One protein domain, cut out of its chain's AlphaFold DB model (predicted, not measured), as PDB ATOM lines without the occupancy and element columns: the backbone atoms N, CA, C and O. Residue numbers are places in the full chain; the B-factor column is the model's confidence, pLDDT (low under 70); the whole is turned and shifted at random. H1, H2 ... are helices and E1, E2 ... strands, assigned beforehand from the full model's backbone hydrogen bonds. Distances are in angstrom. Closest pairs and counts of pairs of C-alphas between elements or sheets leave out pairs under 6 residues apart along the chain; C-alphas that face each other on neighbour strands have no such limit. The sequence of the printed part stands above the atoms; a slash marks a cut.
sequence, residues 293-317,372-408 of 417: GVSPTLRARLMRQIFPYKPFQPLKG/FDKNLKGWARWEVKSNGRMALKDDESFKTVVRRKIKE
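What this domain is: This is residues 293 to 317 and 372 to 408 of the 417 residues of an uncharacterized protein of Jaapia argillacea MUCL 33604 (UniProt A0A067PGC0). Picture an open V: the small hairpin E1 and E2 is at its apex, the paired helices H2 and H1 make one leg, and H3, residues 396 to 408, sticks out alone as the other. Beyond H1, residues 307 to 317 fold back past that helix in a tail with no named element and end at a cut. The printed part has 62 residues, with three named helices and two named strands in the order H1, H2, E1, E2, H3; the class is mostly helix, and the sheet, order E1, E2, is antiparallel. The whole is only just extended, close to loose, with a radius of gyration of the C-alphas of 15.9 A, and it spans 47 by 34 by 21 A.

Where its parts are: Look first for the two short strands: E1 is residues 382 to 384, 6.4 A from first to last C-alpha, and E2 is residues 390 to 392, 6.3 A. Just before E1 you find H2, residues 372 to 379, 11.1 A long from C-alpha 372 at (-16.566, 12.978, 45.792). Near the beginning of the printed part, find C-alpha 296 at (-21.236, 7.791, 57.700); from there H1 runs 15.3 A to C-alpha 306. After E2 comes H3, residues 396 to 408, the longest helix at 17.7 A, whose last C-alpha is at (1.506, -13.237, 33.523).

How they stand to each other: Begin at the hairpin of E1 and E2, antiparallel with 156 degrees between their directions. Look for N 383 and O 391, 3.2 A apart, and N 391 and O 383, 3.4 A apart, both within hydrogen-bond range. The C-alphas of Trp 382 and Leu 392 face each other at 4.7 A. Going outward, a tight link of two residues joins H2 to E1. H2 touches H1, and their closest C-alphas, those of Met 303 and Phe 372, are 7.1 A apart. The two helices run opposite ways at a steep tilt of 57 degrees. A tight link of three residues joins E2 to H3, which stands free and touches no helix; H3 and E1 are apart. In H1 and H3 every O i to N i+4 pair is within hydrogen-bond range, and in H2 2 of 4 are.

The domain as a whole: The two C-alphas farthest apart, those of Gln 313 and Lys 407, are 47.7 A from each other. Without H3, the body spans 36 by 21 by 19 A. Residues 318 to 371 are not printed, and C-alphas 317 and 372 are 23.0 A apart across this cut, which falls in the link from H1 to H2. Of the links that are printed whole, none is long. Check the pLDDT column: its mean over the printed part is 78.2, and it is under 70 at residue 317, residue 384 and residues 386 to 402 of this model.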
ATOM      1  N   GLY A 293     -23.565   1.020  51.080       84.19
ATOM      2  CA  GLY A 293     -23.049   0.418  52.314       84.19
ATOM      3  C   GLY A 293     -21.841   1.140  52.908       84.19
ATOM      4  O   GLY A 293     -21.138   0.567  53.739       84.19
ATOM      5  N   VAL A 294     -21.574   2.379  52.486       85.50
ATOM      6  CA  VAL A 294     -20.496   3.201  53.047       85.50
ATOM      7  C   VAL A 294     -20.949   3.763  54.393       85.50
ATOM      8  O   VAL A 294     -22.022   4.357  54.485       85.50
ATOM      9  N   SER A 295     -20.167   3.566  55.456       85.38
ATOM     10  CA  SER A 295     -20.524   4.097  56.777       85.38
ATOM     11  C   SER A 295     -20.452   5.635  56.797       85.38
ATOM     12  O   SER A 295     -19.602   6.214  56.109       85.38
ATOM     13  N   PRO A 296     -21.284   6.328  57.601       85.12
ATOM     14  CA  PRO A 296     -21.236   7.791  57.700       85.12
ATOM     15  C   PRO A 296     -19.851   8.312  58.115       85.12
ATOM     16  O   PRO A 296     -19.373   9.313  57.588       85.12
ATOM     17  N   THR A 297     -19.161   7.586  59.000       87.25
ATOM     18  CA  THR A 297     -17.804   7.919  59.452       87.25
ATOM     19  C   THR A 297     -16.780   7.829  58.322       87.25
ATOM     20  O   THR A 297     -15.953   8.728  58.178       87.25
ATOM     21  N   LEU A 298     -16.829   6.773  57.499       88.75
ATOM     22  CA  LEU A 298     -15.939   6.636  56.341       88.75
ATOM     23  C   LEU A 298     -16.211   7.738  55.316       88.75
ATOM     24  O   LEU A 298     -15.278   8.359  54.816       88.75
ATOM     25  N   ARG A 299     -17.493   8.027  55.068       91.38
ATOM     26  CA  ARG A 299     -17.918   9.125  54.199       91.38
ATOM     27  C   ARG A 299     -17.306  10.451  54.661       91.38
ATOM     28  O   ARG A 299     -16.650  11.117  53.871       91.38
ATOM     29  N   ALA A 300     -17.432  10.787  55.943       92.44
ATOM     30  CA  ALA A 300     -16.885  12.021  56.504       92.44
ATOM     31  C   ALA A 300     -15.343  12.078  56.475       92.44
ATOM     32  O   ALA A 300     -14.776  13.146  56.238       92.44
ATOM     33  N   ARG A 301     -14.644  10.945  56.652       93.19
ATOM     34  CA  ARG A 301     -13.183  10.878  56.450       93.19
ATOM     35  C   ARG A 301     -12.797  11.184  55.007       93.19
ATOM     36  O   ARG A 301     -11.909  12.001  54.788       93.19
ATOM     37  N   LEU A 302     -13.486  10.577  54.040       94.38
ATOM     38  CA  LEU A 302     -13.239  10.832  52.620       94.38
ATOM     39  C   LEU A 302     -13.486  12.298  52.263       94.38
ATOM     40  O   LEU A 302     -12.677  12.886  51.556       94.38
ATOM     41  N   MET A 303     -14.546  12.914  52.792       95.25
ATOM     42  CA  MET A 303     -14.810  14.343  52.575       95.25
ATOM     43  C   MET A 303     -13.627  15.214  53.017       95.25
ATOM     44  O   MET A 303     -13.175  16.061  52.254       95.25
ATOM     45  N   ARG A 304     -13.078  14.959  54.211       95.19
ATOM     46  CA  ARG A 304     -11.916  15.691  54.746       95.19
ATOM     47  C   ARG A 304     -10.647  15.483  53.932       95.19
ATOM     48  O   ARG A 304      -9.890  16.424  53.742       95.19
ATOM     49  N   GLN A 305     -10.416  14.257  53.466       94.88
ATOM     50  CA  GLN A 305      -9.246  13.931  52.651       94.88
ATOM     51  C   GLN A 305      -9.316  14.578  51.264       94.88
ATOM     52  O   GLN A 305      -8.306  15.041  50.749       94.88
ATOM     53  N   ILE A 306     -10.504  14.607  50.654       96.12
ATOM     54  CA  ILE A 306     -10.695  15.117  49.290       96.12
ATOM     55  C   ILE A 306     -10.788  16.650  49.272       96.12
ATOM     56  O   ILE A 306     -10.378  17.271  48.288       96.12
ATOM     57  N   PHE A 307     -11.303  17.263  50.342       96.75
ATOM     58  CA  PHE A 307     -11.522  18.709  50.446       96.75
ATOM     59  C   PHE A 307     -10.832  19.301  51.688       96.75
ATOM     60  O   PHE A 307     -11.513  19.709  52.632       96.75
ATOM     61  N   PRO A 308      -9.488  19.384  51.703       95.44
ATOM     62  CA  PRO A 308      -8.736  19.883  52.859       95.44
ATOM     63  C   PRO A 308      -9.020  21.359  53.187       95.44
ATOM     64  O   PRO A 308      -8.857  21.774  54.327       95.44
ATOM     65  N   TYR A 309      -9.489  22.143  52.211       95.94
ATOM     66  CA  TYR A 309      -9.840  23.557  52.379       95.94
ATOM     67  C   TYR A 309     -11.227  23.791  53.004       95.94
ATOM     68  O   TYR A 309     -11.574  24.928  53.322       95.94
ATOM     69  N   LYS A 310     -12.064  22.753  53.153       96.56
ATOM     70  CA  LYS A 310     -13.395  22.899  53.760       96.56
ATOM     71  C   LYS A 310     -13.299  22.732  55.288       96.56
ATOM     72  O   LYS A 310     -12.707  21.757  55.757       96.56
ATOM     73  N   PRO A 311     -13.938  23.610  56.085       95.12
ATOM     74  CA  PRO A 311     -13.841  23.590  57.546       95.12
ATOM     75  C   PRO A 311     -14.764  22.525  58.167       95.12
ATOM     76  O   PRO A 311     -15.765  22.832  58.816       95.12
ATOM     77  N   PHE A 312     -14.472  21.241  57.951       94.69
ATOM     78  CA  PHE A 312     -15.272  20.165  58.540       94.69
ATOM     79  C   PHE A 312     -15.118  20.110  60.069       94.69
ATOM     80  O   PHE A 312     -14.006  20.032  60.593       94.69
ATOM     81  N   GLN A 313     -16.243  20.017  60.786       92.25
ATOM     82  CA  GLN A 313     -16.276  19.802  62.241       92.25
ATOM     83  C   GLN A 313     -15.542  18.523  62.649       92.25
ATOM     84  O   GLN A 313     -15.878  17.478  62.070       92.25
ATOM     85  N   PRO A 314     -14.593  18.567  63.614       88.06
ATOM     86  CA  PRO A 314     -13.807  17.415  64.067       88.06
ATOM     87  C   PRO A 314     -14.656  16.154  64.230       88.06
ATOM     88  O   PRO A 314     -15.781  16.215  64.728       88.06
ATOM     89  N   LEU A 315     -14.133  15.003  63.798       86.88
ATOM     90  CA  LEU A 315     -14.838  13.728  63.935       86.88
ATOM     91  C   LEU A 315     -14.909  13.343  65.417       86.88
ATOM     92  O   LEU A 315     -14.006  12.695  65.943       86.88
ATOM     93  N   LYS A 316     -15.996  13.745  66.083       76.00
ATOM     94  CA  LYS A 316     -16.312  13.347  67.457       76.00
ATOM     95  C   LYS A 316     -16.423  11.818  67.504       76.00
ATOM     96  O   LYS A 316     -17.277  11.247  66.833       76.00
ATOM     97  N   GLY A 317     -15.544  11.153  68.254       64.31
ATOM     98  CA  GLY A 317     -15.645   9.709  68.509       64.31
ATOM     99  C   GLY A 317     -14.618   8.810  67.819       64.31
ATOM    100  O   GLY A 317     -14.751   7.594  67.886       64.31
ATOM    101  N   PHE A 372     -16.151  13.742  44.627       95.25
ATOM    102  CA  PHE A 372     -16.566  12.978  45.792       95.25
ATOM    103  C   PHE A 372     -17.212  11.645  45.406       95.25
ATOM    104  O   PHE A 372     -16.729  10.599  45.834       95.25
ATOM    105  N   ASP A 373     -18.212  11.659  44.524       91.69
ATOM    106  CA  ASP A 373     -18.911  10.457  44.059       91.69
ATOM    107  C   ASP A 373     -17.965   9.467  43.376       91.69
ATOM    108  O   ASP A 373     -18.058   8.259  43.592       91.69
ATOM    109  N   LYS A 374     -17.014   9.960  42.569       93.00
ATOM    110  CA  LYS A 374     -15.998   9.120  41.920       93.00
ATOM    111  C   LYS A 374     -15.137   8.386  42.947       93.00
ATOM    112  O   LYS A 374     -14.888   7.195  42.775       93.00
ATOM    113  N   ASN A 375     -14.710   9.074  44.006       92.75
ATOM    114  CA  ASN A 375     -13.955   8.447  45.087       92.75
ATOM    115  C   ASN A 375     -14.842   7.482  45.881       92.75
ATOM    116  O   ASN A 375     -14.455   6.337  46.091       92.75
ATOM    117  N   LEU A 376     -16.057   7.896  46.247       89.69
ATOM    118  CA  LEU A 376     -17.006   7.089  47.016       89.69
ATOM    119  C   LEU A 376     -17.369   5.778  46.301       89.69
ATOM    120  O   LEU A 376     -17.456   4.734  46.943       89.69
ATOM    121  N   LYS A 377     -17.494   5.796  44.966       87.25
ATOM    122  CA  LYS A 377     -17.719   4.601  44.132       87.25
ATOM    123  C   LYS A 377     -16.627   3.536  44.263       87.25
ATOM    124  O   LYS A 377     -16.919   2.369  44.008       87.25
ATOM    125  N   GLY A 378     -15.401   3.915  44.630       85.81
ATOM    126  CA  GLY A 378     -14.311   2.977  44.917       85.81
ATOM    127  C   GLY A 378     -14.475   2.245  46.253       85.81
ATOM    128  O   GLY A 378     -13.955   1.147  46.413       85.81
ATOM    129  N   TRP A 379     -15.235   2.825  47.185       83.56
ATOM    130  CA  TRP A 379     -15.498   2.264  48.516       83.56
ATOM    131  C   TRP A 379     -16.869   1.589  48.627       83.56
ATOM    132  O   TRP A 379     -17.099   0.794  49.539       83.56
ATOM    133  N   ALA A 380     -17.789   1.907  47.716       83.38
ATOM    134  CA  ALA A 380     -19.097   1.275  47.644       83.38
ATOM    135  C   ALA A 380     -18.957  -0.214  47.293       83.38
ATOM    136  O   ALA A 380     -18.367  -0.571  46.274       83.38
ATOM    137  N   ARG A 381     -19.537  -1.086  48.127       71.31
ATOM    138  CA  ARG A 381     -19.488  -2.550  47.936       71.31
ATOM    139  C   ARG A 381     -20.540  -3.062  46.953       71.31
ATOM    140  O   ARG A 381     -20.422  -4.166  46.430       71.31
ATOM    141  N   TRP A 382     -21.591  -2.284  46.728       75.38
ATOM    142  CA  TRP A 382     -22.630  -2.569  45.745       75.38
ATOM    143  C   TRP A 382     -23.071  -1.283  45.062       75.38
ATOM    144  O   TRP A 382     -23.011  -0.197  45.644       75.38
ATOM    145  N   GLU A 383     -23.550  -1.414  43.831       71.56
ATOM    146  CA  GLU A 383     -24.146  -0.301  43.106       71.56
ATOM    147  C   GLU A 383     -25.654  -0.287  43.341       71.56
ATOM    148  O   GLU A 383     -26.380  -1.246  43.051       71.56
ATOM    149  N   VAL A 384     -26.144   0.831  43.873       62.56
ATOM    150  CA  VAL A 384     -27.580   1.085  43.954       62.56
ATOM    151  C   VAL A 384     -28.014   1.606  42.591       62.56
ATOM    152  O   VAL A 384     -27.837   2.780  42.275       62.56
ATOM    153  N   LYS A 385     -28.567   0.726  41.751       71.19
ATOM    154  CA  LYS A 385     -29.229   1.174  40.526       71.19
ATOM    155  C   LYS A 385     -30.519   1.890  40.925       71.19
ATOM    156  O   LYS A 385     -31.305   1.383  41.726       71.19
ATOM    157  N   SER A 386     -30.759   3.057  40.336       55.06
ATOM    158  CA  SER A 386     -31.926   3.918  40.588       55.06
ATOM    159  C   SER A 386     -33.282   3.246  40.307       55.06
ATOM    160  O   SER A 386     -34.320   3.767  40.693       55.06
ATOM    161  N   ASN A 387     -33.294   2.051  39.708       61.53
ATOM    162  CA  ASN A 387     -34.484   1.218  39.514       61.53
ATOM    163  C   ASN A 387     -34.836   0.320  40.724       61.53
ATOM    164  O   ASN A 387     -35.660  -0.587  40.593       61.53
ATOM    165  N   GLY A 388     -34.196   0.524  41.880       48.56
ATOM    166  CA  GLY A 388     -34.467  -0.222  43.112       48.56
ATOM    167  C   GLY A 388     -33.925  -1.655  43.124       48.56
ATOM    168  O   GLY A 388     -34.149  -2.382  44.091       48.56
ATOM    169  N   ARG A 389     -33.195  -2.085  42.085       49.66
ATOM    170  CA  ARG A 389     -32.476  -3.365  42.100       49.66
ATOM    171  C   ARG A 389     -31.042  -3.128  42.553       49.66
ATOM    172  O   ARG A 389     -30.252  -2.513  41.843       49.66
ATOM    173  N   MET A 390     -30.705  -3.649  43.729       49.25
ATOM    174  CA  MET A 390     -29.316  -3.732  44.170       49.25
ATOM    175  C   MET A 390     -28.600  -4.750  43.280       49.25
ATOM    176  O   MET A 390     -28.917  -5.938  43.325       49.25
ATOM    177  N   ALA A 391     -27.680  -4.284  42.440       56.34
ATOM    178  CA  ALA A 391     -26.738  -5.166  41.774       56.34
ATOM    179  C   ALA A 391     -25.500  -5.228  42.669       56.34
ATOM    180  O   ALA A 391     -24.937  -4.188  43.025       56.34
ATOM    181  N   LEU A 392     -25.085  -6.439  43.051       55.53
ATOM    182  CA  LEU A 392     -23.716  -6.600  43.521       55.53
ATOM    183  C   LEU A 392     -22.815  -6.071  42.412       55.53
ATOM    184  O   LEU A 392     -23.053  -6.339  41.233       55.53
ATOM    185  N   LYS A 393     -21.839  -5.256  42.799       57.88
ATOM    186  CA  LYS A 393     -20.840  -4.790  41.858       57.88
ATOM    187  C   LYS A 393     -20.038  -6.033  41.499       57.88
ATOM    188  O   LYS A 393     -19.240  -6.516  42.297       57.88
ATOM    189  N   ASP A 394     -20.342  -6.629  40.353       54.97
ATOM    190  CA  ASP A 394     -19.435  -7.583  39.747       54.97
ATOM    191  C   ASP A 394     -18.207  -6.758  39.377       54.97
ATOM    192  O   ASP A 394     -18.166  -6.119  38.328       54.97
ATOM    193  N   ASP A 395     -17.242  -6.685  40.299       55.44
ATOM    194  CA  ASP A 395     -15.939  -6.065  40.077       55.44
ATOM    195  C   ASP A 395     -15.161  -6.937  39.080       55.44
ATOM    196  O   ASP A 395     -14.167  -7.598  39.391       55.44
ATOM    197  N   GLU A 396     -15.642  -6.952  37.837       55.53
ATOM    198  CA  GLU A 396     -14.951  -7.473  36.668       55.53
ATOM    199  C   GLU A 396     -13.574  -6.813  36.552       55.53
ATOM    200  O   GLU A 396     -12.643  -7.476  36.121       55.53
ATOM    201  N   SER A 397     -13.387  -5.573  37.028       52.38
ATOM    202  CA  SER A 397     -12.088  -4.883  37.076       52.38
ATOM    203  C   SER A 397     -11.087  -5.535  38.040       52.38
ATOM    204  O   SER A 397      -9.925  -5.719  37.688       52.38
ATOM    205  N   PHE A 398     -11.518  -5.957  39.233       52.34
ATOM    206  CA  PHE A 398     -10.644  -6.672  40.166       52.34
ATOM    207  C   PHE A 398     -10.371  -8.095  39.666       52.34
ATOM    208  O   PHE A 398      -9.224  -8.542  39.644       52.34
ATOM    209  N   LYS A 399     -11.405  -8.785  39.161       59.97
ATOM    210  CA  LYS A 399     -11.261 -10.119  38.553       59.97
ATOM    211  C   LYS A 399     -10.358 -10.098  37.317       59.97
ATOM    212  O   LYS A 399      -9.587 -11.034  37.136       59.97
ATOM    213  N   THR A 400     -10.405  -9.059  36.482       66.88
ATOM    214  CA  THR A 400      -9.533  -8.933  35.300       66.88
ATOM    215  C   THR A 400      -8.097  -8.603  35.668       66.88
ATOM    216  O   THR A 400      -7.200  -9.174  35.057       66.88
ATOM    217  N   VAL A 401      -7.847  -7.772  36.685       67.56
ATOM    218  CA  VAL A 401      -6.480  -7.535  37.184       67.56
ATOM    219  C   VAL A 401      -5.889  -8.814  37.781       67.56
ATOM    220  O   VAL A 401      -4.752  -9.159  37.468       67.56
ATOM    221  N   VAL A 402      -6.665  -9.565  38.568       68.81
ATOM    222  CA  VAL A 402      -6.224 -10.852  39.131       68.81
ATOM    223  C   VAL A 402      -6.003 -11.893  38.029       68.81
ATOM    224  O   VAL A 402      -4.958 -12.531  38.008       68.81
ATOM    225  N   ARG A 403      -6.919 -12.025  37.059       76.50
ATOM    226  CA  ARG A 403      -6.742 -12.933  35.909       76.50
ATOM    227  C   ARG A 403      -5.542 -12.554  35.042       76.50
ATOM    228  O   ARG A 403      -4.843 -13.447  34.581       76.50
ATOM    229  N   ARG A 404      -5.286 -11.258  34.831       76.25
ATOM    230  CA  ARG A 404      -4.110 -10.785  34.085       76.25
ATOM    231  C   ARG A 404      -2.820 -11.135  34.826       76.25
ATOM    232  O   ARG A 404      -1.927 -11.690  34.206       76.25
ATOM    233  N   LYS A 405      -2.765 -10.926  36.146       76.06
ATOM    234  CA  LYS A 405      -1.602 -11.318  36.955       76.06
ATOM    235  C   LYS A 405      -1.382 -12.829  37.021       76.06
ATOM    236  O   LYS A 405      -0.239 -13.258  36.996       76.06
ATOM    237  N   ILE A 406      -2.447 -13.630  37.072       79.88
ATOM    238  CA  ILE A 406      -2.336 -15.097  37.007       79.88
ATOM    239  C   ILE A 406      -1.792 -15.522  35.637       79.88
ATOM    240  O   ILE A 406      -0.892 -16.348  35.576       79.88
ATOM    241  N   LYS A 407      -2.270 -14.905  34.550       83.88
ATOM    242  CA  LYS A 407      -1.806 -15.197  33.188       83.88
ATOM    243  C   LYS A 407      -0.359 -14.751  32.927       83.88
ATOM    244  O   LYS A 407       0.327 -15.375  32.135       83.88
ATOM    245  N   GLU A 408       0.103 -13.686  33.579       82.88
ATOM    246  CA  GLU A 408       1.506 -13.237  33.523       82.88
ATOM    247  C   GLU A 408       2.446 -14.099  34.385       82.88
ATOM    248  O   GLU A 408       3.647 -14.122  34.136       82.88
TER     249      GLU A 408